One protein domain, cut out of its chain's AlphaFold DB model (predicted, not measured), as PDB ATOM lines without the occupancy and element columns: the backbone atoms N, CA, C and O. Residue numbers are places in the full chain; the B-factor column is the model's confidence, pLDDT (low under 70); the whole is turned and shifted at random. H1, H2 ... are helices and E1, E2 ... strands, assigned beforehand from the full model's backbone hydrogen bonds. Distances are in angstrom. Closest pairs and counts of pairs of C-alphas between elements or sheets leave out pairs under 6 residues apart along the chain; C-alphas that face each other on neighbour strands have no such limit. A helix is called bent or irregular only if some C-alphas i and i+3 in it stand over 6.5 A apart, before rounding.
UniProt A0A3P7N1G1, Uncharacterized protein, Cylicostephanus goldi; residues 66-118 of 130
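AT A GLANCE: This is residues 66 to 118 of the 130 residues of an uncharacterized protein of Cylicostephanus goldi (UniProt A0A3P7N1G1). A narrow hairpin of two antiparallel strands, E1 and E2, forms one arm of a long, thin rod, with a long loop beyond it at one end of the rod and two short helices, H1 and H2, at the other. H1 and H2 make a steep corner, and H2 folds back in the direction of the hairpin without reaching it, which leaves an open space between H2 and the strands. The printed part has 53 residues with two named strands followed by two named helices, in the order E1, E2, H1, H2; the sheet has the order E1, E2 and is antiparallel, and the class is mixed, helices and strands. The whole is extended, with a radius of gyration of the C-alphas of 17.9 A, and the C-alphas span 53 by 20 by 9 A along their three main axes.

IN THESE COORDINATES: Strand E1 is residues 66 to 71, 12.1 A from first to last C-alpha, and it begins at C-alpha 66, at (30.586, 1.638, -0.188). Strand E2 is residues 85 to 90, 15.5 A from first to last C-alpha, and it begins at C-alpha 85, at (42.418, -5.105, 0.078). Helix H1 is residues 95 to 104, and helix H2 is residues 107 to 116; each has 10 residues and measures 14.4 A from first to last C-alpha. H2 ends at C-alpha 116, at (37.001, 14.601, -6.850). Neither helix is bent. Residues 72 to 84 hold no named element; within them residues 79 to 81 are a helical run too short to bear a name.

HOW THE PARTS SIT: E1 and E2 are antiparallel neighbours and form a hairpin, with an angle of 160 degrees between their N-to-C directions. Among the C-alphas that face each other are those of Val 67 and Tyr 88, 4.7 A apart, and those of Pro 69 and Asp 86, 4.5 A apart. Across this pair N 68 and O 87 are within hydrogen-bond range at 2.8 A, and so are N 89 and O 66 at 2.9 A. The link between the two strands, residues 72 to 84, is long. From E2 a tight link of 4 residues leads to H1. H1 and H2 are joined by a tight link of 2 residues. They are close but not clearly touching, with 2 pairs of C-alphas within 8 A; the closest C-alphas are those of Val 101 and Ser 107, 5.8 A apart. The lines of H1 and H2 stand at a steep tilt of 66 degrees, and the two helices run opposite ways, with their centres 13.4 A apart. E1 is apart from both H1 and H2, and E2 is apart from H2. In H1 and H2 every O i to N i+4 pair is within hydrogen-bond range.

THE WHOLE: The C-alphas of Pro 78, in the long link, and Ala 103, in H1, are the two farthest apart, at 53.2 A. The first and last printed C-alphas, of Thr 66 and Glu 118, are 15.0 A apart. Three stretches stand free: residues 75 to 81; residues 92 to 97, of which 95 to 97 belong to H1; and residues 111 to 118, of which 111 to 116 belong to H2. The long link's C-alphas lie 18 to 29 A from the mean of the C-alphas. The printed part, residues 66 to 118 of a chain of 130, has no cut. The mean pLDDT of the printed part is 84.9, with residues 79, 81, 83 and 117 to 118 under 70; H1 has a mean pLDDT of 95.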
ATOM      1  N   THR A  66      30.430   2.349  -1.460       91.56
ATOM      2  CA  THR A  66      30.586   1.638  -0.188       91.56
ATOM      3  C   THR A  66      31.960   0.985  -0.143       91.56
ATOM      4  O   THR A  66      32.323   0.240  -1.052       91.56
ATOM      5  N   VAL A  67      32.702   1.225   0.939       90.19
ATOM      6  CA  VAL A  67      34.021   0.630   1.176       90.19
ATOM      7  C   VAL A  67      33.899  -0.460   2.236       90.19
ATOM      8  O   VAL A  67      33.459  -0.202   3.358       90.19
ATOM      9  N   PHE A  68      34.294  -1.684   1.890       86.75
ATOM     10  CA  PHE A  68      34.389  -2.806   2.818       86.75
ATOM     11  C   PHE A  68      35.857  -3.010   3.205       86.75
ATOM     12  O   PHE A  68      36.624  -3.573   2.416       86.75
ATOM     13  N   PRO A  69      36.270  -2.559   4.401       83.56
ATOM     14  CA  PRO A  69      37.669  -2.591   4.780       83.56
ATOM     15  C   PRO A  69      38.142  -4.023   5.005       83.56
ATOM     16  O   PRO A  69      37.436  -4.838   5.608       83.56
ATOM     17  N   ARG A  70      39.379  -4.306   4.594       78.88
ATOM     18  CA  ARG A  70      40.038  -5.607   4.777       78.88
ATOM     19  C   ARG A  70      39.207  -6.785   4.278       78.88
ATOM     20  O   ARG A  70      39.084  -7.817   4.950       78.88
ATOM     21  N   PHE A  71      38.626  -6.624   3.100       77.06
ATOM     22  CA  PHE A  71      37.902  -7.695   2.451       77.06
ATOM     23  C   PHE A  71      38.835  -8.896   2.227       77.06
ATOM     24  O   PHE A  71      40.008  -8.737   1.888       77.06
ATOM     25  N   GLY A  72      38.334 -10.106   2.488       74.50
ATOM     26  CA  GLY A  72      39.136 -11.335   2.431       74.50
ATOM     27  C   GLY A  72      39.957 -11.654   3.691       74.50
ATOM     28  O   GLY A  72      40.649 -12.671   3.703       74.50
ATOM     29  N   TRP A  73      39.866 -10.856   4.766       78.31
ATOM     30  CA  TRP A  73      40.568 -11.148   6.022       78.31
ATOM     31  C   TRP A  73      40.075 -12.444   6.683       78.31
ATOM     32  O   TRP A  73      38.902 -12.570   7.044       78.31
ATOM     33  N   ILE A  74      40.991 -13.383   6.930       76.69
ATOM     34  CA  ILE A  74      40.695 -14.649   7.613       76.69
ATOM     35  C   ILE A  74      41.278 -14.612   9.026       76.69
ATOM     36  O   ILE A  74      42.493 -14.519   9.228       76.69
ATOM     37  N   ILE A  75      40.402 -14.719  10.028       79.06
ATOM     38  CA  ILE A  75      40.796 -14.754  11.440       79.06
ATOM     39  C   ILE A  75      41.661 -15.996  11.695       79.06
ATOM     40  O   ILE A  75      41.240 -17.118  11.432       79.06
ATOM     41  N   GLY A  76      42.870 -15.788  12.226       77.19
ATOM     42  CA  GLY A  76      43.815 -16.859  12.568       77.19
ATOM     43  C   GLY A  76      44.941 -17.088  11.554       77.19
ATOM     44  O   GLY A  76      45.855 -17.849  11.858       77.19
ATOM     45  N   ARG A  77      44.934 -16.414  10.393       76.81
ATOM     46  CA  ARG A  77      46.026 -16.499   9.406       76.81
ATOM     47  C   ARG A  77      47.054 -15.366   9.600       76.81
ATOM     48  O   ARG A  77      46.645 -14.235   9.875       76.81
ATOM     49  N   PRO A  78      48.374 -15.599   9.458       76.31
ATOM     50  CA  PRO A  78      49.378 -14.537   9.562       76.31
ATOM     51  C   PRO A  78      49.153 -13.417   8.540       76.31
ATOM     52  O   PRO A  78      48.832 -13.685   7.388       76.31
ATOM     53  N   LYS A  79      49.369 -12.155   8.938       69.12
ATOM     54  CA  LYS A  79      49.147 -10.973   8.078       69.12
ATOM     55  C   LYS A  79      49.963 -11.013   6.774       69.12
ATOM     56  O   LYS A  79      49.512 -10.486   5.770       69.12
ATOM     57  N   SER A  80      51.137 -11.645   6.789       73.56
ATOM     58  CA  SER A  80      52.017 -11.821   5.624       73.56
ATOM     59  C   SER A  80      51.497 -12.814   4.580       73.56
ATOM     60  O   SER A  80      52.064 -12.893   3.500       73.56
ATOM     61  N   GLU A  81      50.461 -13.593   4.905       68.69
ATOM     62  CA  GLU A  81      49.862 -14.611   4.028       68.69
ATOM     63  C   GLU A  81      48.434 -14.252   3.592       68.69
ATOM     64  O   GLU A  81      47.704 -15.099   3.068       68.69
ATOM     65  N   GLN A  82      47.994 -13.027   3.881       70.75
ATOM     66  CA  GLN A  82      46.672 -12.548   3.508       70.75
ATOM     67  C   GLN A  82      46.804 -11.479   2.422       70.75
ATOM     68  O   GLN A  82      47.398 -10.429   2.663       70.75
ATOM     69  N   ASP A  83      46.198 -11.729   1.263       68.12
ATOM     70  CA  ASP A  83      45.922 -10.688   0.275       68.12
ATOM     71  C   ASP A  83      44.690  -9.922   0.753       68.12
ATOM     72  O   ASP A  83      43.552 -10.365   0.605       68.12
ATOM     73  N   VAL A  84      44.945  -8.811   1.438       70.38
ATOM     74  CA  VAL A  84      43.922  -7.973   2.058       70.38
ATOM     75  C   VAL A  84      43.870  -6.670   1.287       70.38
ATOM     76  O   VAL A  84      44.855  -5.934   1.256       70.38
ATOM     77  N   ALA A  85      42.713  -6.379   0.711       78.31
ATOM     78  CA  ALA A  85      42.418  -5.105   0.078       78.31
ATOM     79  C   ALA A  85      41.103  -4.558   0.633       78.31
ATOM     80  O   ALA A  85      40.265  -5.309   1.143       78.31
ATOM     81  N   ASP A  86      40.924  -3.249   0.535       82.81
ATOM     82  CA  ASP A  86      39.617  -2.650   0.750       82.81
ATOM     83  C   ASP A  86      38.791  -2.872  -0.522       82.81
ATOM     84  O   ASP A  86      39.254  -2.617  -1.634       82.81
ATOM     85  N   LEU A  87      37.591  -3.433  -0.372       84.25
ATOM     86  CA  LEU A  87      36.689  -3.656  -1.497       84.25
ATOM     87  C   LEU A  87      35.813  -2.417  -1.675       84.25
ATOM     88  O   LEU A  87      35.014  -2.091  -0.798       84.25
ATOM     89  N   TYR A  88      35.933  -1.778  -2.833       87.38
ATOM     90  CA  TYR A  88      35.114  -0.639  -3.235       87.38
ATOM     91  C   TYR A  88      33.954  -1.136  -4.100       87.38
ATOM     92  O   TYR A  88      34.163  -1.783  -5.126       87.38
ATOM     93  N   ALA A  89      32.726  -0.855  -3.675       88.88
ATOM     94  CA  ALA A  89      31.514  -1.186  -4.410       88.88
ATOM     95  C   ALA A  89      30.770   0.101  -4.770       88.88
ATOM     96  O   ALA A  89      30.197   0.756  -3.896       88.88
ATOM     97  N   ASN A  90      30.768   0.431  -6.063       91.06
ATOM     98  CA  ASN A  90      30.133   1.633  -6.590       91.06
ATOM     99  C   ASN A  90      28.894   1.283  -7.417       91.06
ATOM    100  O   ASN A  90      28.872   0.285  -8.138       91.06
ATOM    101  N   ALA A  91      27.871   2.129  -7.343       92.00
ATOM    102  CA  ALA A  91      26.672   2.040  -8.164       92.00
ATOM    103  C   ALA A  91      26.393   3.391  -8.843       92.00
ATOM    104  O   ALA A  91      26.361   4.425  -8.157       92.00
ATOM    105  N   PRO A  92      26.150   3.420 -10.167       92.25
ATOM    106  CA  PRO A  92      25.779   4.654 -10.848       92.25
ATOM    107  C   PRO A  92      24.407   5.147 -10.353       92.25
ATOM    108  O   PRO A  92      23.548   4.323 -10.014       92.25
ATOM    109  N   PRO A  93      24.162   6.470 -10.309       94.12
ATOM    110  CA  PRO A  93      22.846   6.990  -9.963       94.12
ATOM    111  C   PRO A  93      21.772   6.503 -10.945       94.12
ATOM    112  O   PRO A  93      22.021   6.416 -12.150       94.12
ATOM    113  N   PRO A  94      20.547   6.226 -10.472       94.94
ATOM    114  CA  PRO A  94      19.464   5.794 -11.343       94.94
ATOM    115  C   PRO A  94      18.992   6.928 -12.269       94.94
ATOM    116  O   PRO A  94      19.108   8.112 -11.953       94.94
ATOM    117  N   GLN A  95      18.371   6.576 -13.400       95.06
ATOM    118  CA  GLN A  95      17.996   7.535 -14.453       95.06
ATOM    119  C   GLN A  95      17.122   8.704 -13.962       95.06
ATOM    120  O   GLN A  95      17.318   9.844 -14.380       95.06
ATOM    121  N   HIS A  96      16.172   8.448 -13.059       93.19
ATOM    122  CA  HIS A  96      15.318   9.504 -12.505       93.19
ATOM    123  C   HIS A  96      16.117  10.516 -11.668       93.19
ATOM    124  O   HIS A  96      15.799  11.704 -11.686       93.19
ATOM    125  N   PHE A  97      17.172  10.069 -10.979       95.69
ATOM    126  CA  PHE A  97      18.075  10.929 -10.218       95.69
ATOM    127  C   PHE A  97      18.850  11.856 -11.157       95.69
ATOM    128  O   PHE A  97      18.862  13.067 -10.952       95.69
ATOM    129  N   LEU A  98      19.411  11.302 -12.238       96.06
ATOM    130  CA  LEU A  98      20.124  12.073 -13.262       96.06
ATOM    131  C   LEU A  98      19.220  13.127 -13.923       96.06
ATOM    132  O   LEU A  98      19.623  14.280 -14.076       96.06
ATOM    133  N   ALA A  99      17.975  12.765 -14.244       94.50
ATOM    134  CA  ALA A  99      16.999  13.698 -14.807       94.50
ATOM    135  C   ALA A  99      16.696  14.871 -13.856       94.50
ATOM    136  O   ALA A  99      16.593  16.018 -14.293       94.50
ATOM    137  N   MET A 100      16.590  14.608 -12.550       95.25
ATOM    138  CA  MET A 100      16.373  15.659 -11.552       95.25
ATOM    139  C   MET A 100      17.595  16.566 -11.395       95.25
ATOM    140  O   MET A 100      17.442  17.784 -11.367       95.25
ATOM    141  N   VAL A 101      18.806  16.004 -11.354       95.62
ATOM    142  CA  VAL A 101      20.056  16.784 -11.329       95.62
ATOM    143  C   VAL A 101      20.115  17.746 -12.518       95.62
ATOM    144  O   VAL A 101      20.394  18.934 -12.343       95.62
ATOM    145  N   GLN A 102      19.771  17.265 -13.714       96.06
ATOM    146  CA  GLN A 102      19.697  18.096 -14.911       96.06
ATOM    147  C   GLN A 102      18.634  19.199 -14.781       96.06
ATOM    148  O   GLN A 102      18.923  20.365 -15.055       96.06
ATOM    149  N   ALA A 103      17.423  18.870 -14.320       94.25
ATOM    150  CA  ALA A 103      16.340  19.841 -14.140       94.25
ATOM    151  C   ALA A 103      16.696  20.943 -13.119       94.25
ATOM    152  O   ALA A 103      16.381  22.126 -13.304       94.25
ATOM    153  N   LEU A 104      17.423  20.579 -12.061       94.31
ATOM    154  CA  LEU A 104      17.933  21.513 -11.057       94.31
ATOM    155  C   LEU A 104      19.143  22.324 -11.549       94.31
ATOM    156  O   LEU A 104      19.477  23.334 -10.938       94.31
ATOM    157  N   GLY A 105      19.742  21.966 -12.689       95.25
ATOM    158  CA  GLY A 105      20.931  22.626 -13.233       95.25
ATOM    159  C   GLY A 105      22.220  22.275 -12.487       95.25
ATOM    160  O   GLY A 105      23.134  23.089 -12.460       95.25
ATOM    161  N   MET A 106      22.278  21.088 -11.881       95.94
ATOM    162  CA  MET A 106      23.372  20.622 -11.015       95.94
ATOM    163  C   MET A 106      24.302  19.607 -11.702       95.94
ATOM    164  O   MET A 106      25.076  18.926 -11.038       95.94
ATOM    165  N   SER A 107      24.229  19.458 -13.029       95.88
ATOM    166  CA  SER A 107      25.029  18.464 -13.764       95.88
ATOM    167  C   SER A 107      26.534  18.649 -13.558       95.88
ATOM    168  O   SER A 107      27.221  17.678 -13.273       95.88
ATOM    169  N   ALA A 108      27.024  19.892 -13.599       95.50
ATOM    170  CA  ALA A 108      28.437  20.193 -13.360       95.50
ATOM    171  C   ALA A 108      28.882  19.858 -11.925       95.50
ATOM    172  O   ALA A 108      30.013  19.434 -11.710       95.50
ATOM    173  N   ASP A 109      27.995  20.022 -10.938       94.25
ATOM    174  CA  ASP A 109      28.286  19.650  -9.550       94.25
ATOM    175  C   ASP A 109      28.393  18.134  -9.385       94.25
ATOM    176  O   ASP A 109      29.274  17.657  -8.674       94.25
ATOM    177  N   LEU A 110      27.522  17.380 -10.064       92.69
ATOM    178  CA  LEU A 110      27.570  15.922 -10.067       92.69
ATOM    179  C   LEU A 110      28.821  15.396 -10.789       92.69
ATOM    180  O   LEU A 110      29.458  14.471 -10.298       92.69
ATOM    181  N   GLU A 111      29.192  15.991 -11.923       91.94
ATOM    182  CA  GLU A 111      30.437  15.660 -12.631       91.94
ATOM    183  C   GLU A 111      31.655  15.918 -11.745       91.94
ATOM    184  O   GLU A 111      32.507  15.046 -11.594       91.94
ATOM    185  N   ARG A 112      31.710  17.081 -11.086       93.00
ATOM    186  CA  ARG A 112      32.777  17.396 -10.133       93.00
ATOM    187  C   ARG A 112      32.855  16.376  -8.997       93.00
ATOM    188  O   ARG A 112      33.956  15.951  -8.680       93.00
ATOM    189  N   TYR A 113      31.720  15.966  -8.427       89.38
ATOM    190  CA  TYR A 113      31.686  14.940  -7.381       89.38
ATOM    191  C   TYR A 113      32.344  13.629  -7.840       89.38
ATOM    192  O   TYR A 113      33.157  13.074  -7.111       89.38
ATOM    193  N   PHE A 114      32.067  13.172  -9.066       86.69
ATOM    194  CA  PHE A 114      32.702  11.960  -9.595       86.69
ATOM    195  C   PHE A 114      34.201  12.115  -9.876       86.69
ATOM    196  O   PHE A 114      34.926  11.130  -9.808       86.69
ATOM    197  N   HIS A 115      34.670  13.326 -10.186       82.81
ATOM    198  CA  HIS A 115      36.084  13.589 -10.466       82.81
ATOM    199  C   HIS A 115      36.920  13.899  -9.215       82.81
ATOM    200  O   HIS A 115      38.132  13.706  -9.236       82.81
ATOM    201  N   GLU A 116      36.308  14.378  -8.128       70.62
ATOM    202  CA  GLU A 116      37.001  14.601  -6.850       70.62
ATOM    203  C   GLU A 116      37.433  13.271  -6.201       70.62
ATOM    204  O   GLU A 116      38.523  13.205  -5.633       70.62
ATOM    205  N   ASP A 117      36.664  12.193  -6.389       56.72
ATOM    206  CA  ASP A 117      36.995  10.841  -5.902       56.72
ATOM    207  C   ASP A 117      38.111  10.138  -6.717       56.72
ATOM    208  O   ASP A 117      38.625   9.103  -6.296       56.72
ATOM    209  N   GLU A 118      38.545  10.681  -7.865       54.47
ATOM    210  CA  GLU A 118      39.646  10.107  -8.667       54.47
ATOM    211  C   GLU A 118      41.049  10.514  -8.154       54.47
ATOM    212  O   GLU A 118      42.060  10.002  -8.641       54.47
TER     213      GLU A 118